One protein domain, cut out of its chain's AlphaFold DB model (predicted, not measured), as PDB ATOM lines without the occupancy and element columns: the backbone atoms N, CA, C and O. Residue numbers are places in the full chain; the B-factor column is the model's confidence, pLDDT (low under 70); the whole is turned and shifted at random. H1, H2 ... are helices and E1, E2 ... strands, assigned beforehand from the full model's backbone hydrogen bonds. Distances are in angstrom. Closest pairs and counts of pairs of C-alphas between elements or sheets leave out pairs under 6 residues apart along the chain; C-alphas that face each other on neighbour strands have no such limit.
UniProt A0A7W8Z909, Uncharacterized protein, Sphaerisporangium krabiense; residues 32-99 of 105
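Overview. This is residues 32 to 99 of the 105 residues of an uncharacterized protein of Sphaerisporangium krabiense (UniProt A0A7W8Z909). A small three-stranded sheet, E1, E3 and E2, has one long helix, H1, over one face and running along its strands, while its other face is bare; together they make two layers. A second helix, H2, follows the last strand and extends away from this body, with residues 90 to 99 sticking out as an arm. The printed part has 68 residues, with named elements in the order E1, H1, E2, E3, H2; the sheet is mixed, in the order E1, E3, E2, and the class is mixed, helices and strands. The whole is only just compact, close to loose, with a radius of gyration of the C-alphas of 13.2 A, and its outline is flat, spanning 38 by 32 by 17 A.

Arrangement. Start at the inner strand E3, residues 78 to 84. On one side of it look for the edge strand E1, residues 35 to 40, which is parallel to it at 25 degrees; N 37 and O 79 are 2.8 A apart, within hydrogen-bond range. On the other side is the edge strand E2, residues 69 to 74, antiparallel to E3 at 167 degrees, where N 73 and O 80 are 2.9 A apart, within hydrogen-bond range; E2 and E3 form a hairpin. Just before E2, residues 64 to 65 pair with its residues 69 to 70, antiparallel. Now look to H1, residues 45 to 59, which is on the sheet at a height over the sheet of 7.7 A. It lies over E3 and E2 and runs along the strands, at 16 degrees to E2 on the local plane. The closest C-alphas of H1 and E2 are those of Gly 56 and Thr 71, 5.6 A apart. H2, residues 87 to 97, is not on the sheet, and it is apart from E1 and E2. H1 and H2 are close but not clearly touching, their closest C-alphas being those of Asp 45 and Asp 87 at 6.9 A, and their lines are about perpendicular at 79 degrees. In H1 and H2 every O i to N i+4 pair is within hydrogen-bond range.

Along the chain. Find C-alpha 35 at (179.007, 199.338, 169.790); from there E1 runs 16.0 A to C-alpha 40. H1 begins at C-alpha 45, at (182.133, 174.114, 162.549), and runs 21.1 A to C-alpha 59. E2 covers 17.2 A from Tyr 69 to Asp 74, and E3 covers 19.6 A from Ile 78 to Ala 84. H2 runs 15.0 A from Asp 87 to Met 97, whose C-alpha is at (162.366, 182.317, 164.556).

Size, cuts and confidence. The two C-alphas farthest apart, those of Asp 60 and Tyr 99, are 40.5 A apart. The printed part has no cut, and none of its links is long. The mean pLDDT of the printed part is 93.6, and no printed residue is under 70.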
ATOM      1  N   GLY A  32     175.272 204.770 174.461       94.56
ATOM      2  CA  GLY A  32     175.850 204.951 175.802       94.56
ATOM      3  C   GLY A  32     176.640 203.749 176.334       94.56
ATOM      4  O   GLY A  32     177.433 203.901 177.258       94.56
ATOM      5  N   HIS A  33     176.452 202.569 175.739       93.50
ATOM      6  CA  HIS A  33     177.130 201.323 176.119       93.50
ATOM      7  C   HIS A  33     178.146 200.851 175.071       93.50
ATOM      8  O   HIS A  33     178.607 199.717 175.133       93.50
ATOM      9  N   GLY A  34     178.496 201.712 174.111       94.25
ATOM     10  CA  GLY A  34     179.397 201.348 173.025       94.25
ATOM     11  C   GLY A  34     178.710 200.627 171.867       94.25
ATOM     12  O   GLY A  34     177.486 200.652 171.720       94.25
ATOM     13  N   SER A  35     179.508 200.054 170.969       96.44
ATOM     14  CA  SER A  35     179.007 199.338 169.790       96.44
ATOM     15  C   SER A  35     179.975 198.257 169.327       96.44
ATOM     16  O   SER A  35     181.190 198.430 169.370       96.44
ATOM     17  N   GLU A  36     179.422 197.161 168.815       96.44
ATOM     18  CA  GLU A  36     180.192 196.040 168.281       96.44
ATOM     19  C   GLU A  36     180.134 196.004 166.751       96.44
ATOM     20  O   GLU A  36     179.069 196.118 166.141       96.44
ATOM     21  N   ILE A  37     181.286 195.782 166.122       96.88
ATOM     22  CA  ILE A  37     181.400 195.395 164.717       96.88
ATOM     23  C   ILE A  37     181.590 193.882 164.691       96.88
ATOM     24  O   ILE A  37     182.696 193.380 164.901       96.88
ATOM     25  N   ASN A  38     180.495 193.170 164.432       96.06
ATOM     26  CA  ASN A  38     180.471 191.714 164.395       96.06
ATOM     27  C   ASN A  38     180.827 191.176 163.002       96.06
ATOM     28  O   ASN A  38     180.247 191.584 161.992       96.06
ATOM     29  N   VAL A  39     181.754 190.218 162.946       96.44
ATOM     30  CA  VAL A  39     182.024 189.405 161.757       96.44
ATOM     31  C   VAL A  39     181.797 187.931 162.068       96.44
ATOM     32  O   VAL A  39     182.309 187.394 163.044       96.44
ATOM     33  N   PHE A  40     181.030 187.268 161.210       96.06
ATOM     34  CA  PHE A  40     180.672 185.867 161.393       96.06
ATOM     35  C   PHE A  40     181.540 184.977 160.507       96.06
ATOM     36  O   PHE A  40     181.699 185.250 159.305       96.06
ATOM     37  N   ALA A  41     182.094 183.929 161.115       96.56
ATOM     38  CA  ALA A  41     182.728 182.835 160.395       96.56
ATOM     39  C   ALA A  41     181.671 182.002 159.646       96.56
ATOM     40  O   ALA A  41     180.492 181.992 160.005       96.56
ATOM     41  N   SER A  42     182.083 181.307 158.588       94.00
ATOM     42  CA  SER A  42     181.179 180.546 157.710       94.00
ATOM     43  C   SER A  42     181.788 179.215 157.281       94.00
ATOM     44  O   SER A  42     183.005 179.122 157.188       94.00
ATOM     45  N   GLY A  43     180.965 178.227 156.932       94.62
ATOM     46  CA  GLY A  43     181.422 176.881 156.556       94.62
ATOM     47  C   GLY A  43     181.019 175.852 157.606       94.62
ATOM     48  O   GLY A  43     180.043 176.076 158.322       94.62
ATOM     49  N   THR A  44     181.754 174.746 157.692       95.38
ATOM     50  CA  THR A  44     181.583 173.749 158.764       95.38
ATOM     51  C   THR A  44     182.039 174.305 160.115       95.38
ATOM     52  O   THR A  44     182.736 175.318 160.167       95.38
ATOM     53  N   ASP A  45     181.684 173.661 161.225       94.69
ATOM     54  CA  ASP A  45     182.133 174.114 162.549       94.69
ATOM     55  C   ASP A  45     183.668 174.097 162.693       94.69
ATOM     56  O   ASP A  45     184.239 175.007 163.297       94.69
ATOM     57  N   ASP A  46     184.361 173.157 162.044       95.88
ATOM     58  CA  ASP A  46     185.829 173.142 162.001       95.88
ATOM     59  C   ASP A  46     186.404 174.282 161.139       95.88
ATOM     60  O   ASP A  46     187.392 174.919 161.530       95.88
ATOM     61  N   ASP A  47     185.757 174.617 160.012       96.56
ATOM     62  CA  ASP A  47     186.125 175.794 159.212       96.56
ATOM     63  C   ASP A  47     185.939 177.080 160.019       96.56
ATOM     64  O   ASP A  47     186.787 177.977 159.975       96.56
ATOM     65  N   LYS A  48     184.825 177.183 160.757       96.62
ATOM     66  CA  LYS A  48     184.519 178.337 161.602       96.62
ATOM     67  C   LYS A  48     185.559 178.481 162.712       96.62
ATOM     68  O   LYS A  48     186.077 179.580 162.893       96.62
ATOM     69  N   ARG A  49     185.913 177.388 163.399       96.31
ATOM     70  CA  ARG A  49     186.954 177.376 164.439       96.31
ATOM     71  C   ARG A  49     188.286 177.892 163.892       96.31
ATOM     72  O   ARG A  49     188.809 178.891 164.378       96.31
ATOM     73  N   THR A  50     188.741 177.304 162.783       97.19
ATOM     74  CA  THR A  50     189.989 177.683 162.097       97.19
ATOM     75  C   THR A  50     190.013 179.165 161.703       97.19
ATOM     76  O   THR A  50     191.041 179.840 161.797       97.19
ATOM     77  N   GLN A  51     188.877 179.699 161.254       97.38
ATOM     78  CA  GLN A  51     188.741 181.114 160.914       97.38
ATOM     79  C   GLN A  51     188.892 182.025 162.135       97.38
ATOM     80  O   GLN A  51     189.599 183.032 162.046       97.38
ATOM     81  N   ILE A  52     188.262 181.681 163.260       97.75
ATOM     82  CA  ILE A  52     188.347 182.467 164.497       97.75
ATOM     83  C   ILE A  52     189.761 182.420 165.088       97.75
ATOM     84  O   ILE A  52     190.289 183.478 165.427       97.75
ATOM     85  N   ASP A  53     190.427 181.261 165.091       97.88
ATOM     86  CA  ASP A  53     191.832 181.126 165.519       97.88
ATOM     87  C   ASP A  53     192.777 182.024 164.713       97.88
ATOM     88  O   ASP A  53     193.633 182.742 165.250       97.88
ATOM     89  N   ARG A  54     192.591 182.030 163.387       97.69
ATOM     90  CA  ARG A  54     193.360 182.892 162.489       97.69
ATOM     91  C   ARG A  54     193.115 184.368 162.790       97.69
ATOM     92  O   ARG A  54     194.064 185.152 162.772       97.69
ATOM     93  N   ILE A  55     191.867 184.765 163.041       97.88
ATOM     94  CA  ILE A  55     191.542 186.157 163.374       97.88
ATOM     95  C   ILE A  55     192.138 186.541 164.729       97.88
ATOM     96  O   ILE A  55     192.720 187.620 164.818       97.88
ATOM     97  N   GLY A  56     192.070 185.665 165.736       97.50
ATOM     98  CA  GLY A  56     192.652 185.903 167.061       97.50
ATOM     99  C   GLY A  56     194.143 186.209 166.962       97.50
ATOM    100  O   GLY A  56     194.616 187.222 167.479       97.50
ATOM    101  N   SER A  57     194.855 185.425 166.147       97.88
ATOM    102  CA  SER A  57     196.266 185.670 165.827       97.88
ATOM    103  C   SER A  57     196.502 187.020 165.129       97.88
ATOM    104  O   SER A  57     197.461 187.718 165.445       97.88
ATOM    105  N   LEU A  58     195.635 187.424 164.190       97.75
ATOM    106  CA  LEU A  58     195.769 188.695 163.457       97.75
ATOM    107  C   LEU A  58     195.514 189.930 164.327       97.75
ATOM    108  O   LEU A  58     196.091 190.988 164.066       97.75
ATOM    109  N   ILE A  59     194.627 189.822 165.317       96.56
ATOM    110  CA  ILE A  59     194.278 190.936 166.204       96.56
ATOM    111  C   ILE A  59     195.036 190.897 167.535       96.56
ATOM    112  O   ILE A  59     194.828 191.803 168.344       96.56
ATOM    113  N   ASP A  60     195.931 189.922 167.724       96.50
ATOM    114  CA  ASP A  60     196.718 189.696 168.943       96.50
ATOM    115  C   ASP A  60     195.831 189.520 170.185       96.50
ATOM    116  O   ASP A  60     195.970 190.207 171.201       96.50
ATOM    117  N   ARG A  61     194.821 188.649 170.065       97.38
ATOM    118  CA  ARG A  61     193.885 188.341 171.150       97.38
ATOM    119  C   ARG A  61     193.595 186.846 171.218       97.38
ATOM    120  O   ARG A  61     193.460 186.204 170.176       97.38
ATOM    121  N   PRO A  62     193.477 186.287 172.435       94.75
ATOM    122  CA  PRO A  62     193.084 184.900 172.593       94.75
ATOM    123  C   PRO A  62     191.653 184.691 172.094       94.75
ATOM    124  O   PRO A  62     190.839 185.622 172.042       94.75
ATOM    125  N   VAL A  63     191.358 183.448 171.739       96.12
ATOM    126  CA  VAL A  63     189.989 182.996 171.518       96.12
ATOM    127  C   VAL A  63     189.364 182.656 172.871       96.12
ATOM    128  O   VAL A  63     190.037 182.150 173.770       96.12
ATOM    129  N   SER A  64     188.085 182.973 173.019       93.50
ATOM    130  CA  SER A  64     187.252 182.631 174.161       93.50
ATOM    131  C   SER A  64     186.259 181.546 173.755       93.50
ATOM    132  O   SER A  64     185.604 181.648 172.716       93.50
ATOM    133  N   GLU A  65     186.140 180.524 174.599       83.50
ATOM    134  CA  GLU A  65     185.128 179.476 174.491       83.50
ATOM    135  C   GLU A  65     184.055 179.729 175.558       83.50
ATOM    136  O   GLU A  65     184.192 179.329 176.713       83.50
ATOM    137  N   GLY A  66     183.011 180.475 175.185       78.75
ATOM    138  CA  GLY A  66     181.857 180.762 176.039       78.75
ATOM    139  C   GLY A  66     180.564 180.281 175.384       78.75
ATOM    140  O   GLY A  66     180.494 179.177 174.855       78.75
ATOM    141  N   THR A  67     179.536 181.134 175.365       78.19
ATOM    142  CA  THR A  67     178.308 180.882 174.584       78.19
ATOM    143  C   THR A  67     178.593 180.731 173.087       78.19
ATOM    144  O   THR A  67     177.903 179.990 172.396       78.19
ATOM    145  N   HIS A  68     179.623 181.418 172.594       85.81
ATOM    146  CA  HIS A  68     180.130 181.271 171.239       85.81
ATOM    147  C   HIS A  68     181.644 181.088 171.274       85.81
ATOM    148  O   HIS A  68     182.302 181.390 172.273       85.81
ATOM    149  N   TYR A  69     182.181 180.612 170.155       95.06
ATOM    150  CA  TYR A  69     183.614 180.556 169.919       95.06
ATOM    151  C   TYR A  69     184.045 181.833 169.210       95.06
ATOM    152  O   TYR A  69     183.645 182.085 168.070       95.06
ATOM    153  N   GLU A  70     184.786 182.691 169.909       97.19
ATOM    154  CA  GLU A  70     184.974 184.073 169.471       97.19
ATOM    155  C   GLU A  70     186.287 184.702 169.914       97.19
ATOM    156  O   GLU A  70     186.924 184.289 170.876       97.19
ATOM    157  N   THR A  71     186.667 185.776 169.237       98.12
ATOM    158  CA  THR A  71     187.756 186.655 169.656       98.12
ATOM    159  C   THR A  71     187.353 188.102 169.410       98.12
ATOM    160  O   THR A  71     186.605 188.406 168.475       98.12
ATOM    161  N   CYS A  72     187.828 189.013 170.252       97.25
ATOM    162  CA  CYS A  72     187.490 190.422 170.136       97.25
ATOM    163  C   CYS A  72     188.660 191.332 170.497       97.25
ATOM    164  O   CYS A  72     189.565 190.954 171.244       97.25
ATOM    165  N   ARG A  73     188.640 192.549 169.949       97.62
ATOM    166  CA  ARG A  73     189.576 193.621 170.285       97.62
ATOM    167  C   ARG A  73     188.847 194.950 170.410       97.62
ATOM    168  O   ARG A  73     188.165 195.378 169.477       97.62
ATOM    169  N   ASP A  74     189.086 195.620 171.529       97.06
ATOM    170  CA  ASP A  74     188.503 196.923 171.834       97.06
ATOM    171  C   ASP A  74     189.348 198.087 171.305       97.06
ATOM    172  O   ASP A  74     190.584 198.055 171.308       97.06
ATOM    173  N   PHE A  75     188.650 199.144 170.900       95.62
ATOM    174  CA  PHE A  75     189.172 200.435 170.452       95.62
ATOM    175  C   PHE A  75     188.460 201.558 171.223       95.62
ATOM    176  O   PHE A  75     187.847 202.455 170.643       95.62
ATOM    177  N   GLY A  76     188.491 201.473 172.556       94.50
ATOM    178  CA  GLY A  76     187.637 202.275 173.435       94.50
ATOM    179  C   GLY A  76     186.243 201.640 173.548       94.50
ATOM    180  O   GLY A  76     186.175 200.434 173.755       94.50
ATOM    181  N   PRO A  77     185.137 202.394 173.396       95.69
ATOM    182  CA  PRO A  77     183.779 201.847 173.480       95.69
ATOM    183  C   PRO A  77     183.339 201.095 172.208       95.69
ATOM    184  O   PRO A  77     182.175 200.722 172.089       95.69
ATOM    185  N   ILE A  78     184.228 200.932 171.223       97.25
ATOM    186  CA  ILE A  78     183.956 200.188 169.992       97.25
ATOM    187  C   ILE A  78     184.746 198.885 170.015       97.25
ATOM    188  O   ILE A  78     185.969 198.910 170.153       97.25
ATOM    189  N   THR A  79     184.065 197.767 169.796       97.75
ATOM    190  CA  THR A  79     184.672 196.432 169.800       97.75
ATOM    191  C   THR A  79     184.593 195.816 168.409       97.75
ATOM    192  O   THR A  79     183.530 195.771 167.794       97.75
ATOM    193  N   TYR A  80     185.717 195.318 167.893       97.62
ATOM    194  CA  TYR A  80     185.713 194.386 166.765       97.62
ATOM    195  C   TYR A  80     185.577 192.970 167.315       97.62
ATOM    196  O   TYR A  80     186.415 192.558 168.116       97.62
ATOM    197  N   ARG A  81     184.556 192.229 166.883       97.44
ATOM    198  CA  ARG A  81     184.261 190.883 167.383       97.44
ATOM    199  C   ARG A  81     184.087 189.915 166.223       97.44
ATOM    200  O   ARG A  81     183.298 190.155 165.311       97.44
ATOM    201  N   ALA A  82     184.846 188.828 166.251       97.81
ATOM    202  CA  ALA A  82     184.712 187.723 165.319       97.81
ATOM    203  C   ALA A  82     184.126 186.522 166.051       97.81
ATOM    204  O   ALA A  82     184.656 186.127 167.087       97.81
ATOM    205  N   VAL A  83     183.050 185.952 165.516       97.06
ATOM    206  CA  VAL A  83     182.264 184.922 166.200       97.06
ATOM    207  C   VAL A  83     181.922 183.761 165.266       97.06
ATOM    208  O   VAL A  83     181.563 183.946 164.098       97.06
ATOM    209  N   ALA A  84     182.035 182.547 165.791       96.56
ATOM    210  CA  ALA A  84     181.511 181.334 165.194       96.56
ATOM    211  C   ALA A  84     180.196 180.959 165.885       96.56
ATOM    212  O   ALA A  84     180.141 180.767 167.100       96.56
ATOM    213  N   VAL A  85     179.135 180.854 165.086       91.88
ATOM    214  CA  VAL A  85     177.842 180.322 165.524       91.88
ATOM    215  C   VAL A  85     177.757 178.881 165.042       91.88
ATOM    216  O   VAL A  85     177.811 178.627 163.834       91.88
ATOM    217  N   TRP A  86     177.660 177.949 165.983       91.19
ATOM    218  CA  TRP A  86     177.594 176.520 165.699       91.19
ATOM    219  C   TRP A  86     176.312 176.140 164.958       91.19
ATOM    220  O   TRP A  86     175.292 176.831 165.047       91.19
ATOM    221  N   ASP A  87     176.374 175.076 164.159       87.69
ATOM    222  CA  ASP A  87     175.260 174.689 163.285       87.69
ATOM    223  C   ASP A  87     174.010 174.250 164.053       87.69
ATOM    224  O   ASP A  87     172.889 174.484 163.592       87.69
ATOM    225  N   ASP A  88     174.185 173.632 165.216       87.50
ATOM    226  CA  ASP A  88     173.106 173.273 166.134       87.50
ATOM    227  C   ASP A  88     172.426 174.519 166.720       87.50
ATOM    228  O   ASP A  88     171.208 174.651 166.592       87.50
ATOM    229  N   VAL A  89     173.202 175.484 167.223       86.00
ATOM    230  CA  VAL A  89     172.709 176.778 167.729       86.00
ATOM    231  C   VAL A  89     171.976 177.543 166.627       86.00
ATOM    232  O   VAL A  89     170.871 178.051 166.822       86.00
ATOM    233  N   ALA A  90     172.543 177.584 165.420       85.38
ATOM    234  CA  ALA A  90     171.911 178.235 164.280       85.38
ATOM    235  C   ALA A  90     170.624 177.515 163.832       85.38
ATOM    236  O   ALA A  90     169.738 178.144 163.250       85.38
ATOM    237  N   ARG A  91     170.509 176.197 164.042       86.88
ATOM    238  CA  ARG A  91     169.295 175.425 163.738       86.88
ATOM    239  C   ARG A  91     168.205 175.685 164.769       86.88
ATOM    240  O   ARG A  91     167.068 175.921 164.371       86.88
ATOM    241  N   GLU A  92     168.555 175.691 166.049       87.19
ATOM    242  CA  GLU A  92     167.641 176.026 167.140       87.19
ATOM    243  C   GLU A  92     167.095 177.448 166.982       87.19
ATOM    244  O   GLU A  92     165.882 177.644 166.985       87.19
ATOM    245  N   TRP A  93     167.968 178.426 166.719       86.00
ATOM    246  CA  TRP A  93     167.544 179.805 166.486       86.00
ATOM    247  C   TRP A  93     166.599 179.928 165.284       86.00
ATOM    248  O   TRP A  93     165.582 180.609 165.367       86.00
ATOM    249  N   ARG A  94     166.874 179.226 164.174       88.38
ATOM    250  CA  ARG A  94     165.958 179.205 163.020       88.38
ATOM    251  C   ARG A  94     164.609 178.569 163.354       88.38
ATOM    252  O   ARG A  94     163.596 179.061 162.869       88.38
ATOM    253  N   ALA A  95     164.591 177.509 164.164       88.69
ATOM    254  CA  ALA A  95     163.356 176.872 164.614       88.69
ATOM    255  C   ALA A  95     162.543 177.786 165.548       88.69
ATOM    256  O   ALA A  95     161.321 177.846 165.439       88.69
ATOM    257  N   LEU A  96     163.211 178.549 166.419       87.19
ATOM    258  CA  LEU A  96     162.569 179.575 167.242       87.19
ATOM    259  C   LEU A  96     161.982 180.694 166.369       87.19
ATOM    260  O   LEU A  96     160.809 181.035 166.496       87.19
ATOM    261  N   MET A  97     162.782 181.228 165.442       87.75
ATOM    262  CA  MET A  97     162.366 182.317 164.556       87.75
ATOM    263  C   MET A  97     161.265 181.910 163.575       87.75
ATOM    264  O   MET A  97     160.501 182.768 163.154       87.75
ATOM    265  N   SER A  98     161.123 180.626 163.224       87.00
ATOM    266  CA  SER A  98     160.007 180.182 162.376       87.00
ATOM    267  C   SER A  98     158.645 180.265 163.068       87.00
ATOM    268  O   SER A  98     157.624 180.141 162.399       87.00
ATOM    269  N   TYR A  99     158.621 180.457 164.391       82.56
ATOM    270  CA  TYR A  99     157.402 180.704 165.158       82.56
ATOM    271  C   TYR A  99     157.116 182.202 165.356       82.56
ATOM    272  O   TYR A  99     156.021 182.571 165.786       82.56
TER     273      TYR A  99